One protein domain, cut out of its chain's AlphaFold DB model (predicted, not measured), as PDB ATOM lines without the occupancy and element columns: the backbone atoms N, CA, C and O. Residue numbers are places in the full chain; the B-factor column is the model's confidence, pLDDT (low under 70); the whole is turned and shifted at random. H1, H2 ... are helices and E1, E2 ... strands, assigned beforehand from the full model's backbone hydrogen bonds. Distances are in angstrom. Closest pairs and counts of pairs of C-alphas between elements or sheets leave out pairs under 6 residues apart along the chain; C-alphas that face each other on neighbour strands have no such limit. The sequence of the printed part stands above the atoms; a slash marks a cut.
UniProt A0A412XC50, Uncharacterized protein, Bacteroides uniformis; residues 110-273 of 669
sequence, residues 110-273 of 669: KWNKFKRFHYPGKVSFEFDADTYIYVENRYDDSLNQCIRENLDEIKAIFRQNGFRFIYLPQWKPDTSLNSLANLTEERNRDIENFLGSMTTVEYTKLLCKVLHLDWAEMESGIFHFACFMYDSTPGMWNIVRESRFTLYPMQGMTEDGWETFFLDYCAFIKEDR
ATOM      1  N   LYS A 110      -1.704 -13.881  12.246       80.88
ATOM      2  CA  LYS A 110      -2.712 -13.942  13.319       80.88
ATOM      3  C   LYS A 110      -2.104 -14.389  14.654       80.88
ATOM      4  O   LYS A 110      -2.368 -13.768  15.679       80.88
ATOM      5  N   TRP A 111      -1.234 -15.395  14.642       79.19
ATOM      6  CA  TRP A 111      -0.549 -15.905  15.832       79.19
ATOM      7  C   TRP A 111       0.352 -14.862  16.498       79.19
ATOM      8  O   TRP A 111       0.345 -14.718  17.719       79.19
ATOM      9  N   ASN A 112       1.076 -14.073  15.703       79.88
ATOM     10  CA  ASN A 112       1.955 -13.019  16.212       79.88
ATOM     11  C   ASN A 112       1.200 -11.857  16.882       79.88
ATOM     12  O   ASN A 112       1.831 -11.058  17.570       79.88
ATOM     13  N   LYS A 113      -0.128 -11.752  16.714       83.75
ATOM     14  CA  LYS A 113      -0.943 -10.759  17.433       83.75
ATOM     15  C   LYS A 113      -1.124 -11.100  18.911       83.75
ATOM     16  O   LYS A 113      -1.412 -10.201  19.697       83.75
ATOM     17  N   PHE A 114      -0.984 -12.367  19.305       83.00
ATOM     18  CA  PHE A 114      -1.197 -12.767  20.693       83.00
ATOM     19  C   PHE A 114      -0.105 -12.215  21.604       83.00
ATOM     20  O   PHE A 114       1.079 -12.517  21.443       83.00
ATOM     21  N   LYS A 115      -0.523 -11.499  22.645       81.88
ATOM     22  CA  LYS A 115       0.332 -11.214  23.795       81.88
ATOM     23  C   LYS A 115       0.255 -12.364  24.781       81.88
ATOM     24  O   LYS A 115      -0.823 -12.905  25.022       81.88
ATOM     25  N   ARG A 116       1.398 -12.736  25.351       79.62
ATOM     26  CA  ARG A 116       1.507 -13.837  26.310       79.62
ATOM     27  C   ARG A 116       1.999 -13.309  27.637       79.62
ATOM     28  O   ARG A 116       3.042 -12.670  27.698       79.62
ATOM     29  N   PHE A 117       1.276 -13.659  28.683       72.44
ATOM     30  CA  PHE A 117       1.591 -13.308  30.052       72.44
ATOM     31  C   PHE A 117       1.967 -14.558  30.836       72.44
ATOM     32  O   PHE A 117       1.331 -15.608  30.701       72.44
ATOM     33  N   HIS A 118       2.988 -14.430  31.674       66.75
ATOM     34  CA  HIS A 118       3.448 -15.493  32.554       66.75
ATOM     35  C   HIS A 118       3.121 -15.148  34.008       66.75
ATOM     36  O   HIS A 118       3.449 -14.057  34.472       66.75
ATOM     37  N   TYR A 119       2.518 -16.096  34.729       64.56
ATOM     38  CA  TYR A 119       2.338 -16.000  36.173       64.56
ATOM     39  C   TYR A 119       3.171 -17.083  36.866       64.56
ATOM     40  O   TYR A 119       2.887 -18.267  36.690       64.56
ATOM     41  N   PRO A 120       4.178 -16.702  37.670       50.00
ATOM     42  CA  PRO A 120       5.096 -17.653  38.298       50.00
ATOM     43  C   PRO A 120       4.493 -18.376  39.518       50.00
ATOM     44  O   PRO A 120       5.150 -19.225  40.118       50.00
ATOM     45  N   GLY A 121       3.272 -18.016  39.934       54.78
ATOM     46  CA  GLY A 121       2.564 -18.628  41.059       54.78
ATOM     47  C   GLY A 121       1.570 -19.710  40.631       54.78
ATOM     48  O   GLY A 121       1.281 -19.899  39.454       54.78
ATOM     49  N   LYS A 122       0.981 -20.402  41.611       55.53
ATOM     50  CA  LYS A 122      -0.157 -21.301  41.384       55.53
ATOM     51  C   LYS A 122      -1.444 -20.538  41.675       55.53
ATOM     52  O   LYS A 122      -1.636 -20.087  42.804       55.53
ATOM     53  N   VAL A 123      -2.318 -20.390  40.680       56.03
ATOM     54  CA  VAL A 123      -3.637 -19.789  40.914       56.03
ATOM     55  C   VAL A 123      -4.454 -20.728  41.808       56.03
ATOM     56  O   VAL A 123      -4.438 -21.944  41.624       56.03
ATOM     57  N   SER A 124      -5.118 -20.179  42.827       47.94
ATOM     58  CA  SER A 124      -5.821 -20.938  43.875       47.94
ATOM     59  C   SER A 124      -7.148 -21.564  43.426       47.94
ATOM     60  O   SER A 124      -7.823 -22.204  44.229       47.94
ATOM     61  N   PHE A 125      -7.518 -21.393  42.160       53.62
ATOM     62  CA  PHE A 125      -8.736 -21.904  41.548       53.62
ATOM     63  C   PHE A 125      -8.446 -22.360  40.112       53.62
ATOM     64  O   PHE A 125      -7.537 -21.839  39.461       53.62
ATOM     65  N   GLU A 126      -9.179 -23.367  39.633       49.69
ATOM     66  CA  GLU A 126      -9.041 -23.870  38.263       49.69
ATOM     67  C   GLU A 126      -9.881 -23.023  37.301       49.69
ATOM     68  O   GLU A 126     -11.039 -22.714  37.582       49.69
ATOM     69  N   PHE A 127      -9.284 -22.641  36.172       57.81
ATOM     70  CA  PHE A 127      -9.992 -21.979  35.081       57.81
ATOM     71  C   PHE A 127     -10.513 -23.021  34.100       57.81
ATOM     72  O   PHE A 127      -9.814 -23.983  33.782       57.81
ATOM     73  N   ASP A 128     -11.713 -22.789  33.584       61.81
ATOM     74  CA  ASP A 128     -12.211 -23.501  32.417       61.81
ATOM     75  C   ASP A 128     -11.386 -23.069  31.189       61.81
ATOM     76  O   ASP A 128     -11.379 -21.892  30.818       61.81
ATOM     77  N   ALA A 129     -10.655 -24.019  30.594       61.16
ATOM     78  CA  ALA A 129      -9.741 -23.796  29.471       61.16
ATOM     79  C   ALA A 129     -10.449 -23.289  28.202       61.16
ATOM     80  O   ALA A 129      -9.791 -22.826  27.269       61.16
ATOM     81  N   ASP A 130     -11.778 -23.341  28.174       72.38
ATOM     82  CA  ASP A 130     -12.604 -22.853  27.080       72.38
ATOM     83  C   ASP A 130     -13.283 -21.511  27.402       72.38
ATOM     84  O   ASP A 130     -14.139 -21.061  26.642       72.38
ATOM     85  N   THR A 131     -12.888 -20.831  28.489       79.38
ATOM     86  CA  THR A 131     -13.433 -19.524  28.888       79.38
ATOM     87  C   THR A 131     -12.591 -18.338  28.406       79.38
ATOM     88  O   THR A 131     -11.400 -18.220  28.698       79.38
ATOM     89  N   TYR A 132     -13.257 -17.399  27.737       87.38
ATOM     90  CA  TYR A 132     -12.699 -16.187  27.143       87.38
ATOM     91  C   TYR A 132     -13.398 -14.961  27.717       87.38
ATOM     92  O   TYR A 132     -14.626 -14.926  27.831       87.38
ATOM     93  N   ILE A 133     -12.617 -13.949  28.077       89.44
ATOM     94  CA  ILE A 133     -13.089 -12.755  28.770       89.44
ATOM     95  C   ILE A 133     -12.715 -11.521  27.962       89.44
ATOM     96  O   ILE A 133     -11.588 -11.402  27.489       89.44
ATOM     97  N   TYR A 134     -13.643 -10.582  27.832       92.00
ATOM     98  CA  TYR A 134     -13.331  -9.274  27.271       92.00
ATOM     99  C   TYR A 134     -12.625  -8.379  28.301       92.00
ATOM    100  O   TYR A 134     -13.120  -8.214  29.417       92.00
ATOM    101  N   VAL A 135     -11.478  -7.804  27.928       91.06
ATOM    102  CA  VAL A 135     -10.695  -6.882  28.766       91.06
ATOM    103  C   VAL A 135     -10.366  -5.602  28.013       91.06
ATOM    104  O   VAL A 135     -10.252  -5.597  26.791       91.06
ATOM    105  N   GLU A 136     -10.171  -4.516  28.757       90.50
ATOM    106  CA  GLU A 136      -9.860  -3.190  28.214       90.50
ATOM    107  C   GLU A 136      -8.769  -2.469  29.000       90.50
ATOM    108  O   GLU A 136      -8.774  -2.481  30.235       90.50
ATOM    109  N   ASN A 137      -7.873  -1.782  28.285       89.19
ATOM    110  CA  ASN A 137      -6.867  -0.896  28.883       89.19
ATOM    111  C   ASN A 137      -7.312   0.581  28.916       89.19
ATOM    112  O   ASN A 137      -6.797   1.382  29.701       89.19
ATOM    113  N   ARG A 138      -8.283   0.949  28.077       86.88
ATOM    114  CA  ARG A 138      -8.968   2.243  28.032       86.88
ATOM    115  C   ARG A 138     -10.428   1.978  27.708       86.88
ATOM    116  O   ARG A 138     -10.713   1.114  26.888       86.88
ATOM    117  N   TYR A 139     -11.320   2.703  28.372       88.00
ATOM    118  CA  TYR A 139     -12.752   2.484  28.222       88.00
ATOM    119  C   TYR A 139     -13.191   3.014  26.859       88.00
ATOM    120  O   TYR A 139     -12.973   4.193  26.568       88.00
ATOM    121  N   ASP A 140     -13.770   2.136  26.047       87.44
ATOM    122  CA  ASP A 140     -14.305   2.446  24.725       87.44
ATOM    123  C   ASP A 140     -15.826   2.260  24.759       87.44
ATOM    124  O   ASP A 140     -16.335   1.141  24.851       87.44
ATOM    125  N   ASP A 141     -16.558   3.373  24.765       87.12
ATOM    126  CA  ASP A 141     -18.009   3.344  24.956       87.12
ATOM    127  C   ASP A 141     -18.736   2.724  23.756       87.12
ATOM    128  O   ASP A 141     -19.631   1.900  23.950       87.12
ATOM    129  N   SER A 142     -18.288   3.036  22.534       86.00
ATOM    130  CA  SER A 142     -18.809   2.459  21.289       86.00
ATOM    131  C   SER A 142     -18.618   0.944  21.258       86.00
ATOM    132  O   SER A 142     -19.561   0.194  21.001       86.00
ATOM    133  N   LEU A 143     -17.420   0.461  21.606       87.12
ATOM    134  CA  LEU A 143     -17.128  -0.973  21.618       87.12
ATOM    135  C   LEU A 143     -17.903  -1.717  22.719       87.12
ATOM    136  O   LEU A 143     -18.474  -2.779  22.463       87.12
ATOM    137  N   ASN A 144     -17.994  -1.154  23.930       89.06
ATOM    138  CA  ASN A 144     -18.816  -1.733  25.000       89.06
ATOM    139  C   ASN A 144     -20.311  -1.698  24.665       89.06
ATOM    140  O   ASN A 144     -21.050  -2.585  25.090       89.06
ATOM    141  N   GLN A 145     -20.795  -0.681  23.952       89.12
ATOM    142  CA  GLN A 145     -22.171  -0.645  23.460       89.12
ATOM    143  C   GLN A 145     -22.410  -1.753  22.428       89.12
ATOM    144  O   GLN A 145     -23.324  -2.552  22.621       89.12
ATOM    145  N   CYS A 146     -21.534  -1.890  21.431       89.06
ATOM    146  CA  CYS A 146     -21.614  -2.948  20.426       89.06
ATOM    147  C   CYS A 146     -21.602  -4.355  21.056       89.06
ATOM    148  O   CYS A 146     -22.449  -5.187  20.738       89.06
ATOM    149  N   ILE A 147     -20.705  -4.625  22.014       89.94
ATOM    150  CA  ILE A 147     -20.664  -5.921  22.711       89.94
ATOM    151  C   ILE A 147     -21.943  -6.162  23.524       89.94
ATOM    152  O   ILE A 147     -22.418  -7.293  23.571       89.94
ATOM    153  N   ARG A 148     -22.509  -5.129  24.165       90.44
ATOM    154  CA  ARG A 148     -23.753  -5.250  24.948       90.44
ATOM    155  C   ARG A 148     -24.966  -5.538  24.070       90.44
ATOM    156  O   ARG A 148     -25.775  -6.379  24.445       90.44
ATOM    157  N   GLU A 149     -25.092  -4.847  22.943       91.44
ATOM    158  CA  GLU A 149     -26.220  -5.001  22.018       91.44
ATOM    159  C   GLU A 149     -26.217  -6.377  21.338       91.44
ATOM    160  O   GLU A 149     -27.281  -6.963  21.163       91.44
ATOM    161  N   ASN A 150     -25.031  -6.937  21.067       92.62
ATOM    162  CA  ASN A 150     -24.862  -8.212  20.358       92.62
ATOM    163  C   ASN A 150     -24.413  -9.372  21.282       92.62
ATOM    164  O   ASN A 150     -23.907 -10.401  20.828       92.62
ATOM    165  N   LEU A 151     -24.551  -9.232  22.608       90.88
ATOM    166  CA  LEU A 151     -23.930 -10.149  23.576       90.88
ATOM    167  C   LEU A 151     -24.395 -11.604  23.431       90.88
ATOM    168  O   LEU A 151     -23.598 -12.534  23.596       90.88
ATOM    169  N   ASP A 152     -25.684 -11.818  23.177       89.38
ATOM    170  CA  ASP A 152     -26.254 -13.162  23.071       89.38
ATOM    171  C   ASP A 152     -25.780 -13.888  21.807       89.38
ATOM    172  O   ASP A 152     -25.508 -15.090  21.853       89.38
ATOM    173  N   GLU A 153     -25.578 -13.151  20.719       92.25
ATOM    174  CA  GLU A 153     -25.048 -13.665  19.457       92.25
ATOM    175  C   GLU A 153     -23.551 -13.961  19.575       92.25
ATOM    176  O   GLU A 153     -23.115 -15.053  19.209       92.25
ATOM    177  N   ILE A 154     -22.771 -13.075  20.207       91.56
ATOM    178  CA  ILE A 154     -21.357 -13.335  20.523       91.56
ATOM    179  C   ILE A 154     -21.234 -14.599  21.389       91.56
ATOM    180  O   ILE A 154     -20.434 -15.493  21.099       91.56
ATOM    181  N   LYS A 155     -22.067 -14.740  22.430       88.19
ATOM    182  CA  LYS A 155     -22.112 -15.966  23.243       88.19
ATOM    183  C   LYS A 155     -22.493 -17.189  22.410       88.19
ATOM    184  O   LYS A 155     -21.944 -18.262  22.657       88.19
ATOM    185  N   ALA A 156     -23.415 -17.062  21.456       86.19
ATOM    186  CA  ALA A 156     -23.796 -18.152  20.565       86.19
ATOM    187  C   ALA A 156     -22.634 -18.577  19.651       86.19
ATOM    188  O   ALA A 156     -22.371 -19.775  19.560       86.19
ATOM    189  N   ILE A 157     -21.889 -17.628  19.069       89.06
ATOM    190  CA  ILE A 157     -20.689 -17.892  18.255       89.06
ATOM    191  C   ILE A 157     -19.664 -18.701  19.057       89.06
ATOM    192  O   ILE A 157     -19.195 -19.746  18.598       89.06
ATOM    193  N   PHE A 158     -19.351 -18.277  20.283       86.44
ATOM    194  CA  PHE A 158     -18.419 -19.015  21.141       86.44
ATOM    195  C   PHE A 158     -18.964 -20.401  21.496       86.44
ATOM    196  O   PHE A 158     -18.248 -21.389  21.338       86.44
ATOM    197  N   ARG A 159     -20.245 -20.515  21.875       80.88
ATOM    198  CA  ARG A 159     -20.876 -21.800  22.231       80.88
ATOM    199  C   ARG A 159     -20.883 -22.802  21.077       80.88
ATOM    200  O   ARG A 159     -20.583 -23.968  21.308       80.88
ATOM    201  N   GLN A 160     -21.174 -22.368  19.849       79.06
ATOM    202  CA  GLN A 160     -21.089 -23.212  18.645       79.06
ATOM    203  C   GLN A 160     -19.663 -23.716  18.394       79.06
ATOM    204  O   GLN A 160     -19.453 -24.781  17.808       79.06
ATOM    205  N   ASN A 161     -18.667 -22.962  18.859       74.00
ATOM    206  CA  ASN A 161     -17.268 -23.345  18.795       74.00
ATOM    207  C   ASN A 161     -16.771 -24.113  20.024       74.00
ATOM    208  O   ASN A 161     -15.611 -24.516  20.040       74.00
ATOM    209  N   GLY A 162     -17.655 -24.393  20.988       71.25
ATOM    210  CA  GLY A 162     -17.310 -25.109  22.210       71.25
ATOM    211  C   GLY A 162     -16.647 -24.247  23.279       71.25
ATOM    212  O   GLY A 162     -16.055 -24.772  24.211       71.25
ATOM    213  N   PHE A 163     -16.740 -22.929  23.138       81.94
ATOM    214  CA  PHE A 163     -16.133 -21.942  24.013       81.94
ATOM    215  C   PHE A 163     -17.190 -21.202  24.841       81.94
ATOM    216  O   PHE A 163     -18.373 -21.135  24.493       81.94
ATOM    217  N   ARG A 164     -16.754 -20.584  25.936       81.62
ATOM    218  CA  ARG A 164     -17.556 -19.728  26.806       81.62
ATOM    219  C   ARG A 164     -17.035 -18.299  26.740       81.62
ATOM    220  O   ARG A 164     -15.928 -18.022  27.179       81.62
ATOM    221  N   PHE A 165     -17.860 -17.380  26.251       87.31
ATOM    222  CA  PHE A 165     -17.564 -15.949  26.310       87.31
ATOM    223  C   PHE A 165     -18.173 -15.313  27.561       87.31
ATOM    224  O   PHE A 165     -19.354 -15.524  27.864       87.31
ATOM    225  N   ILE A 166     -17.380 -14.522  28.283       86.12
ATOM    226  CA  ILE A 166     -17.805 -13.777  29.465       86.12
ATOM    227  C   ILE A 166     -17.587 -12.281  29.237       86.12
ATOM    228  O   ILE A 166     -16.462 -11.799  29.111       86.12
ATOM    229  N   TYR A 167     -18.697 -11.545  29.280       88.81
ATOM    230  CA  TYR A 167     -18.716 -10.096  29.423       88.81
ATOM    231  C   TYR A 167     -19.108  -9.754  30.862       88.81
ATOM    232  O   TYR A 167     -20.241  -9.996  31.283       88.81
ATOM    233  N   LEU A 168     -18.144  -9.262  31.635       81.69
ATOM    234  CA  LEU A 168     -18.246  -9.170  33.094       81.69
ATOM    235  C   LEU A 168     -19.275  -8.186  33.635       81.69
ATOM    236  O   LEU A 168     -19.942  -8.569  34.595       81.69
ATOM    237  N   PRO A 169     -19.487  -6.999  33.033       82.06
ATOM    238  CA  PRO A 169     -20.531  -6.087  33.501       82.06
ATOM    239  C   PRO A 169     -21.941  -6.704  33.505       82.06
ATOM    240  O   PRO A 169     -22.833  -6.201  34.178       82.06
ATOM    241  N   GLN A 170     -22.160  -7.799  32.767       78.06
ATOM    242  CA  GLN A 170     -23.424  -8.546  32.735       78.06
ATOM    243  C   GLN A 170     -23.251 -10.033  33.093       78.06
ATOM    244  O   GLN A 170     -24.109 -10.863  32.770       78.06
ATOM    245  N   TRP A 171     -22.135 -10.404  33.727       77.81
ATOM    246  CA  TRP A 171     -21.891 -11.785  34.130       77.81
ATOM    247  C   TRP A 171     -22.687 -12.142  35.386       77.81
ATOM    248  O   TRP A 171     -22.773 -11.359  36.328       77.81
ATOM    249  N   LYS A 172     -23.246 -13.356  35.395       69.88
ATOM    250  CA  LYS A 172     -23.953 -13.936  36.538       69.88
ATOM    251  C   LYS A 172     -23.251 -15.230  36.967       69.88
ATOM    252  O   LYS A 172     -22.946 -16.038  36.078       69.88
ATOM    253  N   PRO A 173     -22.992 -15.447  38.272       62.62
ATOM    254  CA  PRO A 173     -22.394 -16.682  38.769       62.62
ATOM    255  C   PRO A 173     -23.271 -17.891  38.424       62.62
ATOM    256  O   PRO A 173     -24.483 -17.875  38.645       62.62
ATOM    257  N   ASP A 174     -22.671 -18.953  37.891       59.84
ATOM    258  CA  ASP A 174     -23.378 -20.215  37.664       59.84
ATOM    259  C   ASP A 174     -23.421 -21.090  38.931       59.84
ATOM    260  O   ASP A 174     -22.705 -20.881  39.914       59.84
ATOM    261  N   THR A 175     -24.295 -22.099  38.918       46.81
ATOM    262  CA  THR A 175     -24.529 -23.012  40.050       46.81
ATOM    263  C   THR A 175     -23.278 -23.783  40.482       46.81
ATOM    264  O   THR A 175     -23.159 -24.131  41.656       46.81
ATOM    265  N   SER A 176     -22.326 -24.027  39.577       41.34
ATOM    266  CA  SER A 176     -21.025 -24.645  39.870       41.34
ATOM    267  C   SER A 176     -20.157 -23.774  40.781       41.34
ATOM    268  O   SER A 176     -19.701 -24.254  41.821       41.34
ATOM    269  N   LEU A 177     -19.986 -22.490  40.458       46.56
ATOM    270  CA  LEU A 177     -19.202 -21.554  41.276       46.56
ATOM    271  C   LEU A 177     -19.840 -21.307  42.648       46.56
ATOM    272  O   LEU A 177     -19.139 -21.265  43.661       46.56
ATOM    273  N   ASN A 178     -21.173 -21.243  42.691       49.00
ATOM    274  CA  ASN A 178     -21.936 -21.084  43.931       49.00
ATOM    275  C   ASN A 178     -21.701 -22.248  44.907       49.00
ATOM    276  O   ASN A 178     -21.522 -22.024  46.104       49.00
ATOM    277  N   SER A 179     -21.634 -23.481  44.387       39.84
ATOM    278  CA  SER A 179     -21.347 -24.679  45.188       39.84
ATOM    279  C   SER A 179     -19.889 -24.787  45.651       39.84
ATOM    280  O   SER A 179     -19.637 -25.296  46.738       39.84
ATOM    281  N   LEU A 180     -18.932 -24.279  44.866       36.59
ATOM    282  CA  LEU A 180     -17.497 -24.357  45.168       36.59
ATOM    283  C   LEU A 180     -17.041 -23.311  46.193       36.59
ATOM    284  O   LEU A 180     -16.180 -23.587  47.024       36.59
ATOM    285  N   ALA A 181     -17.617 -22.111  46.131       42.25
ATOM    286  CA  ALA A 181     -17.254 -20.986  46.991       42.25
ATOM    287  C   ALA A 181     -18.197 -20.805  48.197       42.25
ATOM    288  O   ALA A 181     -18.023 -19.866  48.975       42.25
ATOM    289  N   ASN A 182     -19.173 -21.708  48.371       49.75
ATOM    290  CA  ASN A 182     -20.155 -21.682  49.459       49.75
ATOM    291  C   ASN A 182     -20.870 -20.314  49.556       49.75
ATOM    292  O   ASN A 182     -21.005 -19.721  50.632       49.75
ATOM    293  N   LEU A 183     -21.246 -19.763  48.396       53.41
ATOM    294  CA  LEU A 183     -21.843 -18.433  48.288       53.41
ATOM    295  C   LEU A 183     -23.348 -18.513  48.563       53.41
ATOM    296  O   LEU A 183     -24.069 -19.285  47.935       53.41
ATOM    297  N   THR A 184     -23.828 -17.710  49.514       61.44
ATOM    298  CA  THR A 184     -25.263 -17.551  49.791       61.44
ATOM    299  C   THR A 184     -25.923 -16.671  48.723       61.44
ATOM    300  O   THR A 184     -25.252 -15.849  48.102       61.44
ATOM    301  N   GLU A 185     -27.245 -16.771  48.532       63.75
ATOM    302  CA  GLU A 185     -27.977 -15.904  47.581       63.75
ATOM    303  C   GLU A 185     -27.802 -14.400  47.864       63.75
ATOM    304  O   GLU A 185     -27.841 -13.573  46.954       63.75
ATOM    305  N   GLU A 186     -27.603 -14.029  49.129       61.47
ATOM    306  CA  GLU A 186     -27.321 -12.652  49.542       61.47
ATOM    307  C   GLU A 186     -25.918 -12.210  49.099       61.47
ATOM    308  O   GLU A 186     -25.786 -11.204  48.409       61.47
ATOM    309  N   ARG A 187     -24.888 -13.036  49.349       61.06
ATOM    310  CA  ARG A 187     -23.516 -12.785  48.871       61.06
ATOM    311  C   ARG A 187     -23.411 -12.777  47.348       61.06
ATOM    312  O   ARG A 187     -22.607 -12.026  46.807       61.06
ATOM    313  N   ASN A 188     -24.216 -13.581  46.655       66.19
ATOM    314  CA  ASN A 188     -24.284 -13.557  45.195       66.19
ATOM    315  C   ASN A 188     -24.828 -12.232  44.678       66.19
ATOM    316  O   ASN A 188     -24.224 -11.661  43.779       66.19
ATOM    317  N   ARG A 189     -25.903 -11.704  45.276       68.44
ATOM    318  CA  ARG A 189     -26.415 -10.375  44.919       68.44
ATOM    319  C   ARG A 189     -25.398  -9.277  45.199       68.44
ATOM    320  O   ARG A 189     -25.259  -8.378  44.380       68.44
ATOM    321  N   ASP A 190     -24.655  -9.362  46.298       70.12
ATOM    322  CA  ASP A 190     -23.597  -8.393  46.601       70.12
ATOM    323  C   ASP A 190     -22.466  -8.435  45.565       70.12
ATOM    324  O   ASP A 190     -22.005  -7.388  45.115       70.12
ATOM    325  N   ILE A 191     -22.048  -9.632  45.142       69.19
ATOM    326  CA  ILE A 191     -21.022  -9.820  44.104       69.19
ATOM    327  C   ILE A 191     -21.538  -9.374  42.733       69.19
ATOM    328  O   ILE A 191     -20.814  -8.690  42.016       69.19
ATOM    329  N   GLU A 192     -22.772  -9.719  42.368       69.31
ATOM    330  CA  GLU A 192     -23.409  -9.280  41.121       69.31
ATOM    331  C   GLU A 192     -23.543  -7.756  41.074       69.31
ATOM    332  O   GLU A 192     -23.181  -7.143  40.072       69.31
ATOM    333  N   ASN A 193     -23.987  -7.127  42.165       72.75
ATOM    334  CA  ASN A 193     -24.073  -5.671  42.270       72.75
ATOM    335  C   ASN A 193     -22.685  -5.025  42.203       72.75
ATOM    336  O   ASN A 193     -22.505  -4.014  41.526       72.75
ATOM    337  N   PHE A 194     -21.695  -5.613  42.879       76.12
ATOM    338  CA  PHE A 194     -20.317  -5.135  42.856       76.12
ATOM    339  C   PHE A 194     -19.728  -5.202  41.442       76.12
ATOM    340  O   PHE A 194     -19.274  -4.182  40.929       76.12
ATOM    341  N   LEU A 195     -19.802  -6.357  40.775       70.38
ATOM    342  CA  LEU A 195     -19.280  -6.544  39.418       70.38
ATOM    343  C   LEU A 195     -20.065  -5.744  38.372       70.38
ATOM    344  O   LEU A 195     -19.457  -5.172  37.474       70.38
ATOM    345  N   GLY A 196     -21.389  -5.650  38.511       70.06
ATOM    346  CA  GLY A 196     -22.247  -4.852  37.632       70.06
ATOM    347  C   GLY A 196     -22.067  -3.340  37.797       70.06
ATOM    348  O   GLY A 196     -22.418  -2.584  36.894       70.06
ATOM    349  N   SER A 197     -21.502  -2.886  38.922       80.12
ATOM    350  CA  SER A 197     -21.147  -1.476  39.141       80.12
ATOM    351  C   SER A 197     -19.788  -1.083  38.556       80.12
ATOM    352  O   SER A 197     -19.515   0.108  38.409       80.12
ATOM    353  N   MET A 198     -18.938  -2.062  38.229       79.50
ATOM    354  CA  MET A 198     -17.598  -1.825  37.699       79.50
ATOM    355  C   MET A 198     -17.616  -1.674  36.179       79.50
ATOM    356  O   MET A 198     -18.252  -2.435  35.452       79.50
ATOM    357  N   THR A 199     -16.822  -0.732  35.683       86.19
ATOM    358  CA  THR A 199     -16.473  -0.664  34.262       86.19
ATOM    359  C   THR A 199     -15.524  -1.804  33.880       86.19
ATOM    360  O   THR A 199     -14.747  -2.300  34.705       86.19
ATOM    361  N   THR A 200     -15.510  -2.191  32.602       86.88
ATOM    362  CA  THR A 200     -14.593  -3.219  32.077       86.88
ATOM    363  C   THR A 200     -13.122  -2.885  32.376       86.88
ATOM    364  O   THR A 200     -12.344  -3.764  32.734       86.88
ATOM    365  N   VAL A 201     -12.737  -1.603  32.342       88.94
ATOM    366  CA  VAL A 201     -11.379  -1.140  32.691       88.94
ATOM    367  C   VAL A 201     -11.045  -1.359  34.167       88.94
ATOM    368  O   VAL A 201      -9.929  -1.770  34.496       88.94
ATOM    369  N   GLU A 202     -11.976  -1.067  35.077       86.44
ATOM    370  CA  GLU A 202     -11.777  -1.310  36.510       86.44
ATOM    371  C   GLU A 202     -11.626  -2.800  36.797       86.44
ATOM    372  O   GLU A 202     -10.773  -3.187  37.603       86.44
ATOM    373  N   TYR A 203     -12.381  -3.636  36.084       86.88
ATOM    374  CA  TYR A 203     -12.196  -5.076  36.139       86.88
ATOM    375  C   TYR A 203     -10.801  -5.484  35.653       86.88
ATOM    376  O   TYR A 203     -10.103  -6.208  36.362       86.88
ATOM    377  N   THR A 204     -10.348  -4.999  34.491       88.81
ATOM    378  CA  THR A 204      -9.015  -5.341  33.970       88.81
ATOM    379  C   THR A 204      -7.919  -4.962  34.967       88.81
ATOM    380  O   THR A 204      -6.972  -5.722  35.168       88.81
ATOM    381  N   LYS A 205      -8.048  -3.819  35.655       85.38
ATOM    382  CA  LYS A 205      -7.106  -3.408  36.713       85.38
ATOM    383  C   LYS A 205      -7.109  -4.376  37.894       85.38
ATOM    384  O   LYS A 205      -6.042  -4.703  38.417       85.38
ATOM    385  N   LEU A 206      -8.287  -4.842  38.313       83.62
ATOM    386  CA  LEU A 206      -8.413  -5.847  39.367       83.62
ATOM    387  C   LEU A 206      -7.779  -7.177  38.938       83.62
ATOM    388  O   LEU A 206      -7.010  -7.755  39.705       83.62
ATOM    389  N   LEU A 207      -8.033  -7.614  37.703       83.50
ATOM    390  CA  LEU A 207      -7.437  -8.808  37.107       83.50
ATOM    391  C   LEU A 207      -5.904  -8.726  37.108       83.50
ATOM    392  O   LEU A 207      -5.244  -9.637  37.605       83.50
ATOM    393  N   CYS A 208      -5.337  -7.608  36.638       82.19
ATOM    394  CA  CYS A 208      -3.890  -7.378  36.641       82.19
ATOM    395  C   CYS A 208      -3.305  -7.442  38.053       82.19
ATOM    396  O   CYS A 208      -2.251  -8.033  38.267       82.19
ATOM    397  N   LYS A 209      -4.011  -6.878  39.038       78.50
ATOM    398  CA  LYS A 209      -3.584  -6.900  40.439       78.50
ATOM    399  C   LYS A 209      -3.566  -8.318  41.017       78.50
ATOM    400  O   LYS A 209      -2.612  -8.667  41.707       78.50
ATOM    401  N   VAL A 210      -4.606  -9.113  40.751       75.81
ATOM    402  CA  VAL A 210      -4.737 -10.494  41.251       75.81
ATOM    403  C   VAL A 210      -3.714 -11.422  40.596       75.81
ATOM    404  O   VAL A 210      -3.109 -12.249  41.272       75.81
ATOM    405  N   LEU A 211      -3.496 -11.259  39.291       76.38
ATOM    406  CA  LEU A 211      -2.602 -12.103  38.497       76.38
ATOM    407  C   LEU A 211      -1.186 -11.530  38.351       76.38
ATOM    408  O   LEU A 211      -0.408 -12.052  37.567       76.38
ATOM    409  N   HIS A 212      -0.837 -10.463  39.075       74.50
ATOM    410  CA  HIS A 212       0.463  -9.780  38.978       74.50
ATOM    411  C   HIS A 212       0.901  -9.452  37.534       74.50
ATOM    412  O   HIS A 212       2.084  -9.544  37.209       74.50
ATOM    413  N   LEU A 213      -0.048  -9.076  36.670       81.25
ATOM    414  CA  LEU A 213       0.223  -8.704  35.279       81.25
ATOM    415  C   LEU A 213       0.569  -7.219  35.177       81.25
ATOM    416  O   LEU A 213      -0.016  -6.394  35.887       81.25
ATOM    417  N   ASP A 214       1.492  -6.875  34.276       79.00
ATOM    418  CA  ASP A 214       1.831  -5.478  34.021       79.00
ATOM    419  C   ASP A 214       0.701  -4.792  33.242       79.00
ATOM    420  O   ASP A 214       0.367  -5.151  32.111       79.00
ATOM    421  N   TRP A 215       0.119  -3.765  33.859       84.31
ATOM    422  CA  TRP A 215      -0.907  -2.928  33.249       84.31
ATOM    423  C   TRP A 215      -0.423  -2.258  31.955       84.31
ATOM    424  O   TRP A 215      -1.222  -2.050  31.043       84.31
ATOM    425  N   ALA A 216       0.867  -1.924  31.855       83.06
ATOM    426  CA  ALA A 216       1.431  -1.269  30.675       83.06
ATOM    427  C   ALA A 216       1.411  -2.165  29.425       83.06
ATOM    428  O   ALA A 216       1.417  -1.659  28.302       83.06
ATOM    429  N   GLU A 217       1.358  -3.485  29.608       82.81
ATOM    430  CA  GLU A 217       1.336  -4.461  28.520       82.81
ATOM    431  C   GLU A 217      -0.090  -4.802  28.048       82.81
ATOM    432  O   GLU A 217      -0.261  -5.392  26.972       82.81
ATOM    433  N   MET A 218      -1.118  -4.400  28.806       85.44
ATOM    434  CA  MET A 218      -2.522  -4.674  28.496       85.44
ATOM    435  C   MET A 218      -3.037  -3.873  27.299       85.44
ATOM    436  O   MET A 218      -2.732  -2.693  27.116       85.44
ATOM    437  N   GLU A 219      -3.900  -4.516  26.518       89.31
ATOM    438  CA  GLU A 219      -4.636  -3.943  25.390       89.31
ATOM    439  C   GLU A 219      -6.105  -4.353  25.444       89.31
ATOM    440  O   GLU A 219      -6.448  -5.360  26.063       89.31
ATOM    441  N   SER A 220      -6.972  -3.573  24.797       90.56
ATOM    442  CA  SER A 220      -8.373  -3.955  24.653       90.56
ATOM    443  C   SER A 220      -8.509  -5.158  23.722       90.56
ATOM    444  O   SER A 220      -8.042  -5.134  22.577       90.56
ATOM    445  N   GLY A 221      -9.121  -6.230  24.221       91.81
ATOM    446  CA  GLY A 221      -9.316  -7.441  23.447       91.81
ATOM    447  C   GLY A 221      -9.789  -8.657  24.235       91.81
ATOM    448  O   GLY A 221     -10.377  -8.542  25.309       91.81
ATOM    449  N   ILE A 222      -9.553  -9.840  23.667       91.50
ATOM    450  CA  ILE A 222     -10.013 -11.115  24.224       91.50
ATOM    451  C   ILE A 222      -8.891 -11.740  25.047       91.50
ATOM    452  O   ILE A 222      -7.852 -12.126  24.511       91.50
ATOM    453  N   PHE A 223      -9.116 -11.856  26.348       89.06
ATOM    454  CA  PHE A 223      -8.225 -12.483  27.310       89.06
ATOM    455  C   PHE A 223      -8.638 -13.934  27.565       89.06
ATOM    456  O   PHE A 223      -9.812 -14.237  27.783       89.06
ATOM    457  N   HIS A 224      -7.665 -14.837  27.566       85.81
ATOM    458  CA  HIS A 224      -7.868 -16.274  27.722       85.81
ATOM    459  C   HIS A 224      -6.907 -16.866  28.750       85.81
ATOM    460  O   HIS A 224      -5.742 -16.467  28.853       85.81
ATOM    461  N   PHE A 225      -7.426 -17.829  29.508       72.62
ATOM    462  CA  PHE A 225      -6.724 -18.549  30.559       72.62
ATOM    463  C   PHE A 225      -6.292 -19.911  30.030       72.62
ATOM    464  O   PHE A 225      -7.132 -20.775  29.783       72.62
ATOM    465  N   ALA A 226      -4.987 -20.135  29.906       62.41
ATOM    466  CA  ALA A 226      -4.456 -21.407  29.450       62.41
ATOM    467  C   ALA A 226      -3.531 -22.023  30.509       62.41
ATOM    468  O   ALA A 226      -2.558 -21.434  30.982       62.41
ATOM    469  N   CYS A 227      -3.841 -23.253  30.901       50.31
ATOM    470  CA  CYS A 227      -2.954 -24.051  31.728       50.31
ATOM    471  C   CYS A 227      -2.061 -24.876  30.801       50.31
ATOM    472  O   CYS A 227      -2.537 -25.805  30.156       50.31
ATOM    473  N   PHE A 228      -0.774 -24.548  30.744       52.25
ATOM    474  CA  PHE A 228       0.195 -25.295  29.957       52.25
ATOM    475  C   PHE A 228       0.850 -26.347  30.838       52.25
ATOM    476  O   PHE A 228       1.384 -26.041  31.905       52.25
ATOM    477  N   MET A 229       0.815 -27.591  30.380       41.94
ATOM    478  CA  MET A 229       1.688 -28.632  30.899       41.94
ATOM    479  C   MET A 229       2.827 -28.770  29.911       41.94
ATOM    480  O   MET A 229       2.564 -29.037  28.745       41.94
ATOM    481  N   TYR A 230       4.063 -28.560  30.350       43.62
ATOM    482  CA  TYR A 230       5.216 -28.872  29.516       43.62
ATOM    483  C   TYR A 230       6.348 -29.494  30.317       43.62
ATOM    484  O   TYR A 230       6.477 -29.278  31.526       43.62
ATOM    485  N   ASP A 231       7.148 -30.303  29.624       38.84
ATOM    486  CA  ASP A 231       8.381 -30.840  30.176       38.84
ATOM    487  C   ASP A 231       9.420 -29.720  30.176       38.84
ATOM    488  O   ASP A 231       9.900 -29.284  29.128       38.84
ATOM    489  N   SER A 232       9.730 -29.209  31.363       38.53
ATOM    490  CA  SER A 232      10.679 -28.102  31.524       38.53
ATOM    491  C   SER A 232      12.100 -28.450  31.064       38.53
ATOM    492  O   SER A 232      12.914 -27.549  30.864       38.53
ATOM    493  N   THR A 233      12.414 -29.741  30.877       34.69
ATOM    494  CA  THR A 233      13.733 -30.199  30.419       34.69
ATOM    495  C   THR A 233      13.619 -31.496  29.614       34.69
ATOM    496  O   THR A 233      13.237 -32.510  30.193       34.69
ATOM    497  N   PRO A 234      14.016 -31.529  28.323       31.61
ATOM    498  CA  PRO A 234      13.983 -32.755  27.529       31.61
ATOM    499  C   PRO A 234      14.767 -33.879  28.223       31.61
ATOM    500  O   PRO A 234      15.991 -33.804  28.348       31.61
ATOM    501  N   GLY A 235      14.056 -34.908  28.690       41.53
ATOM    502  CA  GLY A 235      14.642 -36.097  29.316       41.53
ATOM    503  C   GLY A 235      14.689 -36.106  30.848       41.53
ATOM    504  O   GLY A 235      15.199 -37.077  31.407       41.53
ATOM    505  N   MET A 236      14.159 -35.085  31.535       35.91
ATOM    506  CA  MET A 236      13.975 -35.117  32.997       35.91
ATOM    507  C   MET A 236      12.518 -35.288  33.445       35.91
ATOM    508  O   MET A 236      12.305 -35.470  34.642       35.91
ATOM    509  N   TRP A 237      11.542 -35.306  32.526       43.31
ATOM    510  CA  TRP A 237      10.120 -35.554  32.817       43.31
ATOM    511  C   TRP A 237       9.589 -34.708  33.987       43.31
ATOM    512  O   TRP A 237       8.833 -35.178  34.836       43.31
ATOM    513  N   ASN A 238       9.992 -33.438  34.045       38.69
ATOM    514  CA  ASN A 238       9.472 -32.498  35.030       38.69
ATOM    515  C   ASN A 238       8.264 -31.801  34.411       38.69
ATOM    516  O   ASN A 238       8.414 -30.776  33.739       38.69
ATOM    517  N   ILE A 239       7.075 -32.365  34.645       43.16
ATOM    518  CA  ILE A 239       5.804 -31.756  34.244       43.16
ATOM    519  C   ILE A 239       5.599 -30.500  35.088       43.16
ATOM    520  O   ILE A 239       5.231 -30.564  36.266       43.16
ATOM    521  N   VAL A 240       5.846 -29.342  34.483       42.72
ATOM    522  CA  VAL A 240       5.535 -28.053  35.092       42.72
ATOM    523  C   VAL A 240       4.158 -27.631  34.596       42.72
ATOM    524  O   VAL A 240       3.924 -27.501  33.395       42.72
ATOM    525  N   ARG A 241       3.232 -27.439  35.543       49.16
ATOM    526  CA  ARG A 241       1.907 -26.866  35.295       49.16
ATOM    527  C   ARG A 241       2.041 -25.349  35.423       49.16
ATOM    528  O   ARG A 241       2.034 -24.821  36.531       49.16
ATOM    529  N   GLU A 242       2.222 -24.668  34.298       52.31
ATOM    530  CA  GLU A 242       2.305 -23.208  34.237       52.31
ATOM    531  C   GLU A 242       0.978 -22.611  33.786       52.31
ATOM    532  O   GLU A 242       0.444 -22.956  32.730       52.31
ATOM    533  N   SER A 243       0.465 -21.653  34.552       61.59
ATOM    534  CA  SER A 243      -0.599 -20.780  34.069       61.59
ATOM    535  C   SER A 243       0.015 -19.741  33.134       61.59
ATOM    536  O   SER A 243       0.796 -18.892  33.572       61.59
ATOM    537  N   ARG A 244      -0.331 -19.794  31.845       66.88
ATOM    538  CA  ARG A 244      -0.042 -18.696  30.917       66.88
ATOM    539  C   ARG A 244      -1.353 -18.105  30.427       66.88
ATOM    540  O   ARG A 244      -2.327 -18.809  30.189       66.88
ATOM    541  N   PHE A 245      -1.368 -16.797  30.265       77.94
ATOM    542  CA  PHE A 245      -2.555 -16.087  29.811       77.94
ATOM    543  C   PHE A 245      -2.255 -15.477  28.463       77.94
ATOM    544  O   PHE A 245      -1.142 -15.004  28.222       77.94
ATOM    545  N   THR A 246      -3.234 -15.503  27.578       84.62
ATOM    546  CA  THR A 246      -3.083 -14.932  26.249       84.62
ATOM    547  C   THR A 246      -4.092 -13.823  26.047       84.62
ATOM    548  O   THR A 246      -5.251 -13.972  26.421       84.62
ATOM    549  N   LEU A 247      -3.660 -12.727  25.436       87.06
ATOM    550  CA  LEU A 247      -4.523 -11.623  25.040       87.06
ATOM    551  C   LEU A 247      -4.444 -11.463  23.530       87.06
ATOM    552  O   LEU A 247      -3.356 -11.278  22.983       87.06
ATOM    553  N   TYR A 248      -5.596 -11.522  22.874       89.81
ATOM    554  CA  TYR A 248      -5.741 -11.214  21.461       89.81
ATOM    555  C   TYR A 248      -6.300  -9.794  21.300       89.81
ATOM    556  O   TYR A 248      -7.468  -9.568  21.632       89.81
ATOM    557  N   PRO A 249      -5.495  -8.831  20.818       88.81
ATOM    558  CA  PRO A 249      -5.939  -7.457  20.632       88.81
ATOM    559  C   PRO A 249      -7.090  -7.350  19.627       88.81
ATOM    560  O   PRO A 249      -7.042  -7.937  18.546       88.81
ATOM    561  N   MET A 250      -8.090  -6.530  19.949       87.38
ATOM    562  CA  MET A 250      -9.236  -6.230  19.077       87.38
ATOM    563  C   MET A 250      -9.025  -4.954  18.241       87.38
ATOM    564  O   MET A 250      -9.973  -4.260  17.880       87.38
ATOM    565  N   GLN A 251      -7.772  -4.618  17.927       76.06
ATOM    566  CA  GLN A 251      -7.440  -3.428  17.141       76.06
ATOM    567  C   GLN A 251      -8.074  -3.504  15.742       76.06
ATOM    568  O   GLN A 251      -7.808  -4.442  14.988       76.06
ATOM    569  N   GLY A 252      -8.883  -2.501  15.387       69.81
ATOM    570  CA  GLY A 252      -9.560  -2.419  14.088       69.81
ATOM    571  C   GLY A 252     -10.933  -3.098  14.020       69.81
ATOM    572  O   GLY A 252     -11.479  -3.214  12.928       69.81
ATOM    573  N   MET A 253     -11.492  -3.534  15.154       81.00
ATOM    574  CA  MET A 253     -12.893  -3.952  15.242       81.00
ATOM    575  C   MET A 253     -13.815  -2.735  15.036       81.00
ATOM    576  O   MET A 253     -13.576  -1.671  15.607       81.00
ATOM    577  N   THR A 254     -14.840  -2.887  14.196       78.00
ATOM    578  CA  THR A 254     -15.840  -1.851  13.896       78.00
ATOM    579  C   THR A 254     -17.244  -2.321  14.274       78.00
ATOM    580  O   THR A 254     -17.513  -3.522  14.287       78.00
ATOM    581  N   GLU A 255     -18.156  -1.372  14.511       75.69
ATOM    582  CA  GLU A 255     -19.569  -1.652  14.824       75.69
ATOM    583  C   GLU A 255     -20.270  -2.489  13.743       75.69
ATOM    584  O   GLU A 255     -21.126  -3.292  14.076       75.69
ATOM    585  N   ASP A 256     -19.872  -2.378  12.472       79.25
ATOM    586  CA  ASP A 256     -20.432  -3.185  11.372       79.25
ATOM    587  C   ASP A 256     -19.680  -4.515  11.139       79.25
ATOM    588  O   ASP A 256     -20.118  -5.361  10.363       79.25
ATOM    589  N   GLY A 257     -18.509  -4.695  11.761       84.50
ATOM    590  CA  GLY A 257     -17.582  -5.805  11.505       84.50
ATOM    591  C   GLY A 257     -17.440  -6.801  12.657       84.50
ATOM    592  O   GLY A 257     -16.573  -7.678  12.602       84.50
ATOM    593  N   TRP A 258     -18.248  -6.665  13.712       89.75
ATOM    594  CA  TRP A 258     -18.112  -7.446  14.943       89.75
ATOM    595  C   TRP A 258     -18.318  -8.948  14.726       89.75
ATOM    596  O   TRP A 258     -17.546  -9.753  15.248       89.75
ATOM    597  N   GLU A 259     -19.321  -9.329  13.932       90.06
ATOM    598  CA  GLU A 259     -19.685 -10.731  13.709       90.06
ATOM    599  C   GLU A 259     -18.536 -11.480  13.025       90.06
ATOM    600  O   GLU A 259     -18.041 -12.486  13.541       90.06
ATOM    601  N   THR A 260     -18.034 -10.920  11.920       89.62
ATOM    602  CA  THR A 260     -16.871 -11.437  11.186       89.62
ATOM    603  C   THR A 260     -15.654 -11.559  12.093       89.62
ATOM    604  O   THR A 260     -14.969 -12.577  12.063       89.62
ATOM    605  N   PHE A 261     -15.403 -10.562  12.948       91.38
ATOM    606  CA  PHE A 261     -14.272 -10.594  13.871       91.38
ATOM    607  C   PHE A 261     -14.337 -11.790  14.836       91.38
ATOM    608  O   PHE A 261     -13.353 -12.520  14.982       91.38
ATOM    609  N   PHE A 262     -15.478 -12.012  15.499       91.38
ATOM    610  CA  PHE A 262     -15.612 -13.101  16.474       91.38
ATOM    611  C   PHE A 262     -15.670 -14.484  15.815       91.38
ATOM    612  O   PHE A 262     -15.131 -15.441  16.382       91.38
ATOM    613  N   LEU A 263     -16.260 -14.596  14.620       89.81
ATOM    614  CA  LEU A 263     -16.216 -15.816  13.808       89.81
ATOM    615  C   LEU A 263     -14.779 -16.158  13.399       89.81
ATOM    616  O   LEU A 263     -14.330 -17.282  13.639       89.81
ATOM    617  N   ASP A 264     -14.037 -15.185  12.867       88.44
ATOM    618  CA  ASP A 264     -12.637 -15.349  12.466       88.44
ATOM    619  C   ASP A 264     -11.740 -15.711  13.650       88.44
ATOM    620  O   ASP A 264     -10.848 -16.554  13.520       88.44
ATOM    621  N   TYR A 265     -11.975 -15.090  14.810       89.56
ATOM    622  CA  TYR A 265     -11.266 -15.411  16.043       89.56
ATOM    623  C   TYR A 265     -11.518 -16.861  16.470       89.56
ATOM    624  O   TYR A 265     -10.569 -17.618  16.677       89.56
ATOM    625  N   CYS A 266     -12.783 -17.282  16.561       86.00
ATOM    626  CA  CYS A 266     -13.121 -18.641  16.984       86.00
ATOM    627  C   CYS A 266     -12.607 -19.701  15.999       86.00
ATOM    628  O   CYS A 266     -12.098 -20.738  16.429       86.00
ATOM    629  N   ALA A 267     -12.703 -19.436  14.691       84.44
ATOM    630  CA  ALA A 267     -12.168 -20.310  13.652       84.44
ATOM    631  C   ALA A 267     -10.644 -20.450  13.766       84.44
ATOM    632  O   ALA A 267     -10.130 -21.567  13.724       84.44
ATOM    633  N   PHE A 268      -9.933 -19.341  13.998       84.44
ATOM    634  CA  PHE A 268      -8.486 -19.352  14.208       84.44
ATOM    635  C   PHE A 268      -8.085 -20.175  15.439       84.44
ATOM    636  O   PHE A 268      -7.179 -20.998  15.352       84.44
ATOM    637  N   ILE A 269      -8.765 -19.999  16.577       81.56
ATOM    638  CA  ILE A 269      -8.470 -20.770  17.796       81.56
ATOM    639  C   ILE A 269      -8.722 -22.270  17.589       81.56
ATOM    640  O   ILE A 269      -7.955 -23.099  18.077       81.56
ATOM    641  N   LYS A 270      -9.778 -22.642  16.856       77.50
ATOM    642  CA  LYS A 270     -10.024 -24.042  16.487       77.50
ATOM    643  C   LYS A 270      -8.923 -24.609  15.593       77.50
ATOM    644  O   LYS A 270      -8.480 -25.724  15.839       77.50
ATOM    645  N   GLU A 271      -8.490 -23.855  14.585       76.69
ATOM    646  CA  GLU A 271      -7.393 -24.252  13.697       76.69
ATOM    647  C   GLU A 271      -6.079 -24.415  14.475       76.69
ATOM    648  O   GLU A 271      -5.385 -25.416  14.312       76.69
ATOM    649  N   ASP A 272      -5.758 -23.473  15.365       73.06
ATOM    650  CA  ASP A 272      -4.552 -23.516  16.194       73.06
ATOM    651  C   ASP A 272      -4.498 -24.770  17.076       73.06
ATOM    652  O   ASP A 272      -3.474 -25.448  17.123       73.06
ATOM    653  N   ARG A 273      -5.628 -25.143  17.692       67.75
ATOM    654  CA  ARG A 273      -5.754 -26.370  18.499       67.75
ATOM    655  C   ARG A 273      -5.558 -27.660  17.697       67.75
ATOM    656  O   ARG A 273      -5.253 -28.688  18.290       67.75
TER     657      ARG A 273
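Overview. This is residues 110 to 273 of the 669 residues of an uncharacterized protein of Bacteroides uniformis (UniProt A0A412XC50). A twisted five-stranded sheet has a long hairpin, E4 and E5, whose far end reaches away from the helices as an arm. Helices gather round the sheet's other end: H2 and H5 graze it, H6 runs beside H2, and H3 and H4 lie farther off, about perpendicular to each other. The printed part has 164 residues, with six named helices and five named strands in the order E1 E2 H1 H2 E3 H3 H4 H5 E4 E5 H6. The sheet is mixed, in the order E1 E5 E4 E2 E3, and the class is mixed, helices and strands. The whole is compact, with a radius of gyration of the C-alphas of 16.8 A and spans of 52 by 41 by 33 A.

Arrangement. E4, residues 221 to 231, and E5, residues 239 to 249, form an antiparallel hairpin at 159 degrees, with N 224 and O 246 2.8 A apart. E1, residues 115 to 118, is an edge strand antiparallel to E5, with N 117 and O 245 2.8 A apart. E2, residues 131 to 135, is antiparallel to E4, with N 133 and O 223 2.8 A apart. E3, residues 164 to 166, is the other edge strand, parallel to E2, with N 132 and O 164 2.8 A apart. The sheet is only just strongly twisted, its C-alphas lying up to 4.4 A off the best plane. H1, residues 141 to 149, and H2, residues 151 to 160, stand between E2 and E3 in a strand-helix-strand unit, two parallel neighbour strands joined through helices, with a right-handed crossover. H2 only grazes the sheet; its closest C-alphas to E3 are Lys 155 and Phe 165, 5.5 A. H6, residues 258 to 273, touches H2 with residues 259 to 266 alone, closest at the C-alphas of Ile 157 and Leu 263, 6.6 A, at a shallow tilt of 26 degrees, the same way. H5, residues 200 to 210, only grazes the sheet; the C-alphas of Val 135 and Thr 204 are its closest to E2, 5.7 A. H3, residues 175 to 180, and H4, residues 185 to 197, are not on the sheet. In H1 to H6 each O i to N i+4 pair is within hydrogen-bond range.

Along the chain. E1 begins at C-alpha 115 (0.332, -11.214, 23.795). E4 spans 30.1 A and E5 30.2 A, H6 22.9 A, H4 18.1 A, H5 15.3 A and H2 14.2 A. H6 ends at C-alpha 273 (-5.754, -26.370, 18.499).

Size, cuts and confidence. The farthest C-alphas are those of Glu 186 and Gly 235, 52.2 A. The printed part has no cut; E1 to E2 is the long link. Mean pLDDT of the printed part is 73.9; residues 118 to 129, 172 to 189 and 226 to 244 are among those under 70.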